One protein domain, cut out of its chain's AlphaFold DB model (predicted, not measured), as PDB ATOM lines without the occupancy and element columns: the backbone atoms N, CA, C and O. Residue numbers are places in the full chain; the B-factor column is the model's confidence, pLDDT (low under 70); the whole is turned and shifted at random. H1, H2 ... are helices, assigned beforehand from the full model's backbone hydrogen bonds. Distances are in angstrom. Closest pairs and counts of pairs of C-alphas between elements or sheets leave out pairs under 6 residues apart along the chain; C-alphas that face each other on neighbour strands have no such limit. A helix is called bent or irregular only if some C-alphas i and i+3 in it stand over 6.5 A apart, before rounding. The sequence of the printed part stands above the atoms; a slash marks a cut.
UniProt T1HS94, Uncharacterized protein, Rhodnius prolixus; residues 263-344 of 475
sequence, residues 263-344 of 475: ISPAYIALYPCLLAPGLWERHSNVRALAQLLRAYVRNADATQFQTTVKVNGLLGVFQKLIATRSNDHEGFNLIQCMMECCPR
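Overview. This is residues 263 to 344 of the 475 residues of an uncharacterized protein of Rhodnius prolixus (UniProt T1HS94). Three long helices, H3, H5 and H6, form an up-and-down bundle whose centres make a triangle, with H6 running beside H3 and H5 folding against them; the shorter H1 and H2 lie on the side of H3 away from H6. The chain goes to and fro along the long axis, out through H1 and H2, back through H3, out through H4 and H5, and back through H6. The printed part has 82 residues with six named helices, H1 to H6 in chain order, and no named strand, and its class is all helix. It is compact, with a radius of gyration of the C-alphas of 11.9 A and spans of 33 by 26 by 17 A.

Arrangement. The hub is H3, residues 283 to 299, which touches three other helices. H6, residues 328 to 341, touches H3 at a shallow tilt of 7 degrees, the same way; their closest C-alphas, of Arg 298 and Cys 341, are 6.0 A apart. H5, residues 311 to 322, forms a helical hairpin with H6 at 27 degrees, touching it with residues 317 to 322 alone; the closest C-alphas are those of Ile 322 and Asp 328, 4.2 A. H3 and H5 are near each other. H4, residues 304 to 309, forms a helical hairpin with H3 at 32 degrees, but they only just touch, with 3 pairs of C-alphas within 8 A, the closest being Val 297 and Val 309 at 7.1 A. H2, residues 277 to 280, touches H3 only at the corner, closest at the C-alphas of Trp 280 and Val 286, 5.7 A. H1, residues 265 to 274, only just touches H4, with 3 pairs within 8 A; the C-alphas of Ile 268 and Thr 308 are closest, at 6.3 A. H1 is close to but not clearly touching H3, and apart from H5 and H6. Every O i to N i+4 pair is within hydrogen-bond range in H5 and H6, but 11 of 13 in H3, 3 of 6 in H1 and 1 of 2 in H4; H2 is too short for such a pair.

Along the chain. H3 spans 25.6 A from C-alpha 283 at (111.496, -27.478, 7.892), H6 20.1 A, H5 16.4 A and H1 14.9 A from C-alpha 265 at (89.940, -10.699, 0.368). H6 ends with C-alpha 341 at (108.361, -2.096, 0.917). H3 is irregular, with C-alphas 284 and 287 7.2 A apart; H1 and H4 are only just irregular, at 7.0 A for C-alphas 269 and 272 and 6.6 A for 306 and 309.

Size, cuts and confidence. The two C-alphas farthest apart, of Pro 265 and Arg 325, are 34.8 A apart. The printed part has no cut, and its five links between helices are tight. Mean pLDDT of the printed part is 86.7, and no printed residue is under 70.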
ATOM      1  N   ILE A 263      96.092  -7.112  -2.624       90.12
ATOM      2  CA  ILE A 263      95.848  -8.314  -1.810       90.12
ATOM      3  C   ILE A 263      94.340  -8.580  -1.752       90.12
ATOM      4  O   ILE A 263      93.614  -7.886  -1.037       90.12
ATOM      5  N   SER A 264      93.870  -9.608  -2.465       90.50
ATOM      6  CA  SER A 264      92.440  -9.945  -2.513       90.50
ATOM      7  C   SER A 264      91.883 -10.386  -1.139       90.50
ATOM      8  O   SER A 264      92.636 -10.868  -0.281       90.50
ATOM      9  N   PRO A 265      90.555 -10.295  -0.901       91.31
ATOM     10  CA  PRO A 265      89.940 -10.699   0.368       91.31
ATOM     11  C   PRO A 265      90.256 -12.142   0.788       91.31
ATOM     12  O   PRO A 265      90.383 -12.424   1.980       91.31
ATOM     13  N   ALA A 266      90.430 -13.048  -0.180       91.69
ATOM     14  CA  ALA A 266      90.792 -14.436   0.082       91.69
ATOM     15  C   ALA A 266      92.202 -14.554   0.689       91.69
ATOM     16  O   ALA A 266      92.391 -15.273   1.673       91.69
ATOM     17  N   TYR A 267      93.177 -13.796   0.176       94.06
ATOM     18  CA  TYR A 267      94.517 -13.726   0.765       94.06
ATOM     19  C   TYR A 267      94.513 -13.035   2.129       94.06
ATOM     20  O   TYR A 267      95.240 -13.477   3.021       94.06
ATOM     21  N   ILE A 268      93.701 -11.989   2.325       93.00
ATOM     22  CA  ILE A 268      93.552 -11.327   3.634       93.00
ATOM     23  C   ILE A 268      93.046 -12.329   4.678       93.00
ATOM     24  O   ILE A 268      93.598 -12.400   5.776       93.00
ATOM     25  N   ALA A 269      92.038 -13.136   4.335       91.81
ATOM     26  CA  ALA A 269      91.489 -14.160   5.224       91.81
ATOM     27  C   ALA A 269      92.489 -15.291   5.525       91.81
ATOM     28  O   ALA A 269      92.492 -15.828   6.633       91.81
ATOM     29  N   LEU A 270      93.351 -15.641   4.565       92.12
ATOM     30  CA  LEU A 270      94.382 -16.667   4.732       92.12
ATOM     31  C   LEU A 270      95.545 -16.204   5.627       92.12
ATOM     32  O   LEU A 270      96.126 -17.012   6.352       92.12
ATOM     33  N   TYR A 271      95.886 -14.914   5.588       92.50
ATOM     34  CA  TYR A 271      97.112 -14.378   6.180       92.50
ATOM     35  C   TYR A 271      97.333 -14.728   7.668       92.50
ATOM     36  O   TYR A 271      98.435 -15.171   8.002       92.50
ATOM     37  N   PRO A 272      96.337 -14.618   8.577       90.25
ATOM     38  CA  PRO A 272      96.534 -14.949   9.990       90.25
ATOM     39  C   PRO A 272      96.996 -16.393  10.220       90.25
ATOM     40  O   PRO A 272      97.808 -16.643  11.110       90.25
ATOM     41  N   CYS A 273      96.524 -17.333   9.398       88.38
ATOM     42  CA  CYS A 273      96.899 -18.741   9.495       88.38
ATOM     43  C   CYS A 273      98.375 -18.959   9.146       88.38
ATOM     44  O   CYS A 273      99.019 -19.810   9.751       88.38
ATOM     45  N   LEU A 274      98.937 -18.166   8.225       90.31
ATOM     46  CA  LEU A 274     100.337 -18.274   7.794       90.31
ATOM     47  C   LEU A 274     101.333 -17.884   8.895       90.31
ATOM     48  O   LEU A 274     102.487 -18.303   8.859       90.31
ATOM     49  N   LEU A 275     100.895 -17.101   9.884       89.00
ATOM     50  CA  LEU A 275     101.710 -16.703  11.035       89.00
ATOM     51  C   LEU A 275     101.646 -17.713  12.195       89.00
ATOM     52  O   LEU A 275     102.353 -17.545  13.189       89.00
ATOM     53  N   ALA A 276     100.814 -18.755  12.097       87.56
ATOM     54  CA  ALA A 276     100.651 -19.738  13.161       87.56
ATOM     55  C   ALA A 276     101.965 -20.514  13.407       87.56
ATOM     56  O   ALA A 276     102.503 -21.102  12.464       87.56
ATOM     57  N   PRO A 277     102.477 -20.591  14.654       85.25
ATOM     58  CA  PRO A 277     103.789 -21.179  14.942       85.25
ATOM     59  C   PRO A 277     103.993 -22.606  14.421       85.25
ATOM     60  O   PRO A 277     105.096 -22.906  13.961       85.25
ATOM     61  N   GLY A 278     102.942 -23.436  14.443       85.25
ATOM     62  CA  GLY A 278     102.992 -24.840  14.019       85.25
ATOM     63  C   GLY A 278     103.339 -25.034  12.539       85.25
ATOM     64  O   GLY A 278     104.030 -25.988  12.193       85.25
ATOM     65  N   LEU A 279     102.967 -24.096  11.656       84.88
ATOM     66  CA  LEU A 279     103.350 -24.170  10.237       84.88
ATOM     67  C   LEU A 279     104.861 -23.995  10.024       84.88
ATOM     68  O   LEU A 279     105.411 -24.534   9.064       84.88
ATOM     69  N   TRP A 280     105.522 -23.280  10.937       87.44
ATOM     70  CA  TRP A 280     106.952 -22.961  10.901       87.44
ATOM     71  C   TRP A 280     107.828 -23.970  11.651       87.44
ATOM     72  O   TRP A 280     109.039 -23.788  11.712       87.44
ATOM     73  N   GLU A 281     107.248 -24.991  12.282       86.00
ATOM     74  CA  GLU A 281     108.015 -26.080  12.912       86.00
ATOM     75  C   GLU A 281     108.514 -27.095  11.879       86.00
ATOM     76  O   GLU A 281     109.552 -27.725  12.064       86.00
ATOM     77  N   ARG A 282     107.802 -27.230  10.754       83.25
ATOM     78  CA  ARG A 282     108.172 -28.147   9.674       83.25
ATOM     79  C   ARG A 282     109.178 -27.486   8.738       83.25
ATOM     80  O   ARG A 282     108.832 -26.566   7.998       83.25
ATOM     81  N   HIS A 283     110.402 -28.008   8.713       82.25
ATOM     82  CA  HIS A 283     111.496 -27.478   7.892       82.25
ATOM     83  C   HIS A 283     111.142 -27.385   6.394       82.25
ATOM     84  O   HIS A 283     111.493 -26.413   5.729       82.25
ATOM     85  N   SER A 284     110.373 -28.346   5.864       81.00
ATOM     86  CA  SER A 284     109.925 -28.357   4.463       81.00
ATOM     87  C   SER A 284     109.006 -27.187   4.089       81.00
ATOM     88  O   SER A 284     108.919 -26.844   2.914       81.00
ATOM     89  N   ASN A 285     108.343 -26.540   5.051       88.06
ATOM     90  CA  ASN A 285     107.437 -25.420   4.786       88.06
ATOM     91  C   ASN A 285     108.141 -24.059   4.818       88.06
ATOM     92  O   ASN A 285     107.689 -23.129   4.149       88.06
ATOM     93  N   VAL A 286     109.225 -23.936   5.594       88.62
ATOM     94  CA  VAL A 286     109.840 -22.652   5.980       88.62
ATOM     95  C   VAL A 286     110.120 -21.762   4.772       88.62
ATOM     96  O   VAL A 286     109.665 -20.621   4.725       88.62
ATOM     97  N   ARG A 287     110.804 -22.303   3.758       87.12
ATOM     98  CA  ARG A 287     111.167 -21.555   2.549       87.12
ATOM     99  C   ARG A 287     109.950 -21.066   1.764       87.12
ATOM    100  O   ARG A 287     109.899 -19.906   1.360       87.12
ATOM    101  N   ALA A 288     108.955 -21.928   1.566       89.56
ATOM    102  CA  ALA A 288     107.751 -21.574   0.817       89.56
ATOM    103  C   ALA A 288     106.888 -20.542   1.560       89.56
ATOM    104  O   ALA A 288     106.358 -19.621   0.943       89.56
ATOM    105  N   LEU A 289     106.787 -20.660   2.887       93.38
ATOM    106  CA  LEU A 289     106.096 -19.686   3.731       93.38
ATOM    107  C   LEU A 289     106.804 -18.330   3.721       93.38
ATOM    108  O   LEU A 289     106.151 -17.305   3.538       93.38
ATOM    109  N   ALA A 290     108.131 -18.312   3.864       91.81
ATOM    110  CA  ALA A 290     108.917 -17.084   3.787       91.81
ATOM    111  C   ALA A 290     108.784 -16.414   2.410       91.81
ATOM    112  O   ALA A 290     108.680 -15.190   2.317       91.81
ATOM    113  N   GLN A 291     108.737 -17.198   1.327       91.12
ATOM    114  CA  GLN A 291     108.458 -16.687  -0.014       91.12
ATOM    115  C   GLN A 291     107.061 -16.050  -0.104       91.12
ATOM    116  O   GLN A 291     106.952 -14.900  -0.527       91.12
ATOM    117  N   LEU A 292     106.021 -16.745   0.365       95.69
ATOM    118  CA  LEU A 292     104.652 -16.231   0.352       95.69
ATOM    119  C   LEU A 292     104.513 -14.950   1.186       95.69
ATOM    120  O   LEU A 292     103.949 -13.971   0.706       95.69
ATOM    121  N   LEU A 293     105.077 -14.899   2.397       95.06
ATOM    122  CA  LEU A 293     105.053 -13.686   3.221       95.06
ATOM    123  C   LEU A 293     105.752 -12.501   2.545       95.06
ATOM    124  O   LEU A 293     105.261 -11.377   2.638       95.06
ATOM    125  N   ARG A 294     106.858 -12.732   1.827       93.25
ATOM    126  CA  ARG A 294     107.500 -11.683   1.016       93.25
ATOM    127  C   ARG A 294     106.586 -11.193  -0.108       93.25
ATOM    128  O   ARG A 294     106.562  -9.994  -0.363       93.25
ATOM    129  N   ALA A 295     105.813 -12.072  -0.747       93.75
ATOM    130  CA  ALA A 295     104.813 -11.655  -1.733       93.75
ATOM    131  C   ALA A 295     103.729 -10.764  -1.095       93.75
ATOM    132  O   ALA A 295     103.467  -9.680  -1.600       93.75
ATOM    133  N   TYR A 296     103.204 -11.125   0.083       95.06
ATOM    134  CA  TYR A 296     102.290 -10.245   0.831       95.06
ATOM    135  C   TYR A 296     102.897  -8.869   1.121       95.06
ATOM    136  O   TYR A 296     102.225  -7.859   0.955       95.06
ATOM    137  N   VAL A 297     104.164  -8.815   1.540       92.69
ATOM    138  CA  VAL A 297     104.856  -7.548   1.825       92.69
ATOM    139  C   VAL A 297     104.995  -6.684   0.572       92.69
ATOM    140  O   VAL A 297     104.791  -5.478   0.652       92.69
ATOM    141  N   ARG A 298     105.316  -7.273  -0.585       91.38
ATOM    142  CA  ARG A 298     105.480  -6.526  -1.847       91.38
ATOM    143  C   ARG A 298     104.172  -5.980  -2.401       91.38
ATOM    144  O   ARG A 298     104.183  -4.933  -3.039       91.38
ATOM    145  N   ASN A 299     103.074  -6.689  -2.168       90.75
ATOM    146  CA  ASN A 299     101.755  -6.340  -2.685       90.75
ATOM    147  C   ASN A 299     100.925  -5.486  -1.713       90.75
ATOM    148  O   ASN A 299      99.835  -5.049  -2.075       90.75
ATOM    149  N   ALA A 300     101.406  -5.257  -0.488       90.19
ATOM    150  CA  ALA A 300     100.688  -4.480   0.514       90.19
ATOM    151  C   ALA A 300     100.816  -2.969   0.288       90.19
ATOM    152  O   ALA A 300     101.911  -2.433   0.113       90.19
ATOM    153  N   ASP A 301      99.693  -2.264   0.403       86.56
ATOM    154  CA  ASP A 301      99.687  -0.807   0.517       86.56
ATOM    155  C   ASP A 301      99.961  -0.318   1.961       86.56
ATOM    156  O   ASP A 301     100.020  -1.082   2.933       86.56
ATOM    157  N   ALA A 302     100.110   1.003   2.123       83.00
ATOM    158  CA  ALA A 302     100.403   1.638   3.412       83.00
ATOM    159  C   ALA A 302      99.365   1.339   4.514       83.00
ATOM    160  O   ALA A 302      99.726   1.271   5.691       83.00
ATOM    161  N   THR A 303      98.090   1.161   4.154       85.12
ATOM    162  CA  THR A 303      97.017   0.823   5.100       85.12
ATOM    163  C   THR A 303      97.037  -0.664   5.449       85.12
ATOM    164  O   THR A 303      96.936  -1.027   6.623       85.12
ATOM    165  N   GLN A 304      97.278  -1.523   4.458       87.31
ATOM    166  CA  GLN A 304      97.366  -2.973   4.603       87.31
ATOM    167  C   GLN A 304      98.555  -3.406   5.464       87.31
ATOM    168  O   GLN A 304      98.465  -4.421   6.160       87.31
ATOM    169  N   PHE A 305      99.632  -2.614   5.519       84.81
ATOM    170  CA  PHE A 305     100.712  -2.831   6.486       84.81
ATOM    171  C   PHE A 305     100.252  -2.741   7.947       84.81
ATOM    172  O   PHE A 305     100.800  -3.434   8.811       84.81
ATOM    173  N   GLN A 306      99.240  -1.918   8.232       80.31
ATOM    174  CA  GLN A 306      98.701  -1.726   9.579       80.31
ATOM    175  C   GLN A 306      97.583  -2.726   9.901       80.31
ATOM    176  O   GLN A 306      97.494  -3.199  11.033       80.31
ATOM    177  N   THR A 307      96.744  -3.064   8.919       83.25
ATOM    178  CA  THR A 307      95.531  -3.871   9.128       83.25
ATOM    179  C   THR A 307      95.738  -5.365   8.876       83.25
ATOM    180  O   THR A 307      95.343  -6.177   9.715       83.25
ATOM    181  N   THR A 308      96.384  -5.727   7.764       82.56
ATOM    182  CA  THR A 308      96.532  -7.116   7.299       82.56
ATOM    183  C   THR A 308      97.893  -7.683   7.674       82.56
ATOM    184  O   THR A 308      97.967  -8.604   8.484       82.56
ATOM    185  N   VAL A 309      98.970  -7.112   7.122       84.19
ATOM    186  CA  VAL A 309     100.333  -7.654   7.244       84.19
ATOM    187  C   VAL A 309     100.821  -7.601   8.690       84.19
ATOM    188  O   VAL A 309     101.489  -8.518   9.150       84.19
ATOM    189  N   LYS A 310     100.466  -6.540   9.429       83.25
ATOM    190  CA  LYS A 310     100.816  -6.352  10.846       83.25
ATOM    191  C   LYS A 310     102.300  -6.622  11.114       83.25
ATOM    192  O   LYS A 310     102.672  -7.678  11.616       83.25
ATOM    193  N   VAL A 311     103.140  -5.619  10.862       84.12
ATOM    194  CA  VAL A 311     104.616  -5.674  10.971       84.12
ATOM    195  C   VAL A 311     105.150  -6.468  12.177       84.12
ATOM    196  O   VAL A 311     106.098  -7.231  12.025       84.12
ATOM    197  N   ASN A 312     104.541  -6.346  13.362       84.50
ATOM    198  CA  ASN A 312     104.973  -7.088  14.553       84.50
ATOM    199  C   ASN A 312     104.913  -8.619  14.380       84.50
ATOM    200  O   ASN A 312     105.786  -9.315  14.888       84.50
ATOM    201  N   GLY A 313     103.917  -9.142  13.658       86.44
ATOM    202  CA  GLY A 313     103.813 -10.571  13.356       86.44
ATOM    203  C   GLY A 313     104.961 -11.048  12.467       86.44
ATOM    204  O   GLY A 313     105.599 -12.052  12.773       86.44
ATOM    205  N   LEU A 314     105.294 -10.275  11.428       88.75
ATOM    206  CA  LEU A 314     106.453 -10.549  10.574       88.75
ATOM    207  C   LEU A 314     107.780 -10.467  11.331       88.75
ATOM    208  O   LEU A 314     108.657 -11.287  11.089       88.75
ATOM    209  N   LEU A 315     107.926  -9.522  12.265       86.69
ATOM    210  CA  LEU A 315     109.114  -9.446  13.119       86.69
ATOM    211  C   LEU A 315     109.243 -10.676  14.027       86.69
ATOM    212  O   LEU A 315     110.352 -11.163  14.220       86.69
ATOM    213  N   GLY A 316     108.131 -11.220  14.530       88.06
ATOM    214  CA  GLY A 316     108.135 -12.489  15.264       88.06
ATOM    215  C   GLY A 316     108.569 -13.674  14.393       88.06
ATOM    216  O   GLY A 316     109.366 -14.504  14.827       88.06
ATOM    217  N   VAL A 317     108.110 -13.727  13.137       90.69
ATOM    218  CA  VAL A 317     108.572 -14.728  12.158       90.69
ATOM    219  C   VAL A 317     110.063 -14.557  11.869       90.69
ATOM    220  O   VAL A 317     110.806 -15.531  11.929       90.69
ATOM    221  N   PHE A 318     110.519 -13.330  11.621       89.69
ATOM    222  CA  PHE A 318     111.933 -13.013  11.429       89.69
ATOM    223  C   PHE A 318     112.783 -13.501  12.607       89.69
ATOM    224  O   PHE A 318     113.741 -14.235  12.383       89.69
ATOM    225  N   GLN A 319     112.391 -13.182  13.847       86.19
ATOM    226  CA  GLN A 319     113.063 -13.650  15.065       86.19
ATOM    227  C   GLN A 319     113.152 -15.180  15.125       86.19
ATOM    228  O   GLN A 319     114.209 -15.720  15.445       86.19
ATOM    229  N   LYS A 320     112.071 -15.889  14.771       87.56
ATOM    230  CA  LYS A 320     112.067 -17.358  14.701       87.56
ATOM    231  C   LYS A 320     113.033 -17.889  13.635       87.56
ATOM    232  O   LYS A 320     113.720 -18.874  13.890       87.56
ATOM    233  N   LEU A 321     113.093 -17.255  12.462       85.81
ATOM    234  CA  LEU A 321     113.959 -17.677  11.358       85.81
ATOM    235  C   LEU A 321     115.440 -17.501  11.690       85.81
ATOM    236  O   LEU A 321     116.204 -18.446  11.531       85.81
ATOM    237  N   ILE A 322     115.834 -16.339  12.216       83.81
ATOM    238  CA  ILE A 322     117.238 -16.069  12.563       83.81
ATOM    239  C   ILE A 322     117.722 -16.853  13.787       83.81
ATOM    240  O   ILE A 322     118.921 -17.037  13.958       83.81
ATOM    241  N   ALA A 323     116.808 -17.337  14.637       83.31
ATOM    242  CA  ALA A 323     117.167 -18.180  15.775       83.31
ATOM    243  C   ALA A 323     117.727 -19.549  15.345       83.31
ATOM    244  O   ALA A 323     118.328 -20.245  16.162       83.31
ATOM    245  N   THR A 324     117.533 -19.953  14.083       79.62
ATOM    246  CA  THR A 324     118.028 -21.223  13.540       79.62
ATOM    247  C   THR A 324     118.938 -20.967  12.341       79.62
ATOM    248  O   THR A 324     118.478 -20.477  11.314       79.62
ATOM    249  N   ARG A 325     120.208 -21.385  12.420       73.88
ATOM    250  CA  ARG A 325     121.212 -21.175  11.354       73.88
ATOM    251  C   ARG A 325     120.795 -21.735   9.990       73.88
ATOM    252  O   ARG A 325     121.131 -21.168   8.967       73.88
ATOM    253  N   SER A 326     120.029 -22.826   9.940       75.44
ATOM    254  CA  SER A 326     119.553 -23.372   8.660       75.44
ATOM    255  C   SER A 326     118.517 -22.486   7.958       75.44
ATOM    256  O   SER A 326     118.277 -22.680   6.774       75.44
ATOM    257  N   ASN A 327     117.892 -21.539   8.668       79.06
ATOM    258  CA  ASN A 327     116.772 -20.725   8.187       79.06
ATOM    259  C   ASN A 327     117.078 -19.219   8.185       79.06
ATOM    260  O   ASN A 327     116.249 -18.424   7.734       79.06
ATOM    261  N   ASP A 328     118.240 -18.813   8.693       77.75
ATOM    262  CA  ASP A 328     118.615 -17.410   8.874       77.75
ATOM    263  C   ASP A 328     118.582 -16.615   7.560       77.75
ATOM    264  O   ASP A 328     118.077 -15.492   7.536       77.75
ATOM    265  N   HIS A 329     118.996 -17.222   6.449       79.00
ATOM    266  CA  HIS A 329     118.943 -16.653   5.107       79.00
ATOM    267  C   HIS A 329     117.514 -16.289   4.679       79.00
ATOM    268  O   HIS A 329     117.303 -15.231   4.086       79.00
ATOM    269  N   GLU A 330     116.507 -17.103   5.019       82.56
ATOM    270  CA  GLU A 330     115.101 -16.753   4.779       82.56
ATOM    271  C   GLU A 330     114.653 -15.592   5.678       82.56
ATOM    272  O   GLU A 330     113.886 -14.731   5.242       82.56
ATOM    273  N   GLY A 331     115.178 -15.515   6.906       86.50
ATOM    274  CA  GLY A 331     114.993 -14.365   7.793       86.50
ATOM    275  C   GLY A 331     115.560 -13.074   7.194       86.50
ATOM    276  O   GLY A 331     114.851 -12.069   7.104       86.50
ATOM    277  N   PHE A 332     116.806 -13.104   6.717       84.56
ATOM    278  CA  PHE A 332     117.446 -11.963   6.058       84.56
ATOM    279  C   PHE A 332     116.704 -11.534   4.787       84.56
ATOM    280  O   PHE A 332     116.440 -10.350   4.580       84.56
ATOM    281  N   ASN A 333     116.278 -12.498   3.977       82.50
ATOM    282  CA  ASN A 333     115.456 -12.246   2.800       82.50
ATOM    283  C   ASN A 333     114.122 -11.561   3.146       82.50
ATOM    284  O   ASN A 333     113.660 -10.683   2.409       82.50
ATOM    285  N   LEU A 334     113.477 -11.971   4.244       89.38
ATOM    286  CA  LEU A 334     112.223 -11.383   4.706       89.38
ATOM    287  C   LEU A 334     112.428  -9.941   5.181       89.38
ATOM    288  O   LEU A 334     111.703  -9.053   4.730       89.38
ATOM    289  N   ILE A 335     113.423  -9.687   6.039       88.06
ATOM    290  CA  ILE A 335     113.661  -8.335   6.563       88.06
ATOM    291  C   ILE A 335     114.125  -7.375   5.463       88.06
ATOM    292  O   ILE A 335     113.709  -6.219   5.458       88.06
ATOM    293  N   GLN A 336     114.902  -7.850   4.482       84.94
ATOM    294  CA  GLN A 336     115.259  -7.055   3.309       84.94
ATOM    295  C   GLN A 336     114.011  -6.629   2.530       84.94
ATOM    296  O   GLN A 336     113.823  -5.444   2.264       84.94
ATOM    297  N   CYS A 337     113.114  -7.571   2.236       86.81
ATOM    298  CA  CYS A 337     111.855  -7.268   1.560       86.81
ATOM    299  C   CYS A 337     111.005  -6.261   2.356       86.81
ATOM    300  O   CYS A 337     110.395  -5.360   1.787       86.81
ATOM    301  N   MET A 338     110.984  -6.388   3.685       88.38
ATOM    302  CA  MET A 338     110.305  -5.433   4.559       88.38
ATOM    303  C   MET A 338     110.961  -4.049   4.521       88.38
ATOM    304  O   MET A 338     110.248  -3.054   4.545       88.38
ATOM    305  N   MET A 339     112.290  -3.947   4.447       84.62
ATOM    306  CA  MET A 339     112.981  -2.657   4.315       84.62
ATOM    307  C   MET A 339     112.650  -1.943   3.005       84.62
ATOM    308  O   MET A 339     112.532  -0.719   2.999       84.62
ATOM    309  N   GLU A 340     112.505  -2.699   1.920       84.19
ATOM    310  CA  GLU A 340     112.198  -2.169   0.590       84.19
ATOM    311  C   GLU A 340     110.748  -1.669   0.482       84.19
ATOM    312  O   GLU A 340     110.501  -0.650  -0.164       84.19
ATOM    313  N   CYS A 341     109.792  -2.354   1.119       85.19
ATOM    314  CA  CYS A 341     108.361  -2.096   0.917       85.19
ATOM    315  C   CYS A 341     107.667  -1.386   2.092       85.19
ATOM    316  O   CYS A 341     106.747  -0.597   1.875       85.19
ATOM    317  N   CYS A 342     108.068  -1.649   3.338       83.31
ATOM    318  CA  CYS A 342     107.364  -1.129   4.509       83.31
ATOM    319  C   CYS A 342     107.814   0.310   4.837       83.31
ATOM    320  O   CYS A 342     109.000   0.552   5.104       83.31
ATOM    321  N   PRO A 343     106.885   1.276   4.955       76.12
ATOM    322  CA  PRO A 343     107.219   2.622   5.407       76.12
ATOM    323  C   PRO A 343     107.847   2.606   6.807       76.12
ATOM    324  O   PRO A 343     107.363   1.915   7.701       76.12
ATOM    325  N   ARG A 344     108.893   3.418   7.027       78.88
ATOM    326  CA  ARG A 344     109.569   3.585   8.336       78.88
ATOM    327  C   ARG A 344     110.182   2.299   8.918       78.88
ATOM    328  O   ARG A 344     110.548   2.271  10.095       78.88
TER     329      ARG A 344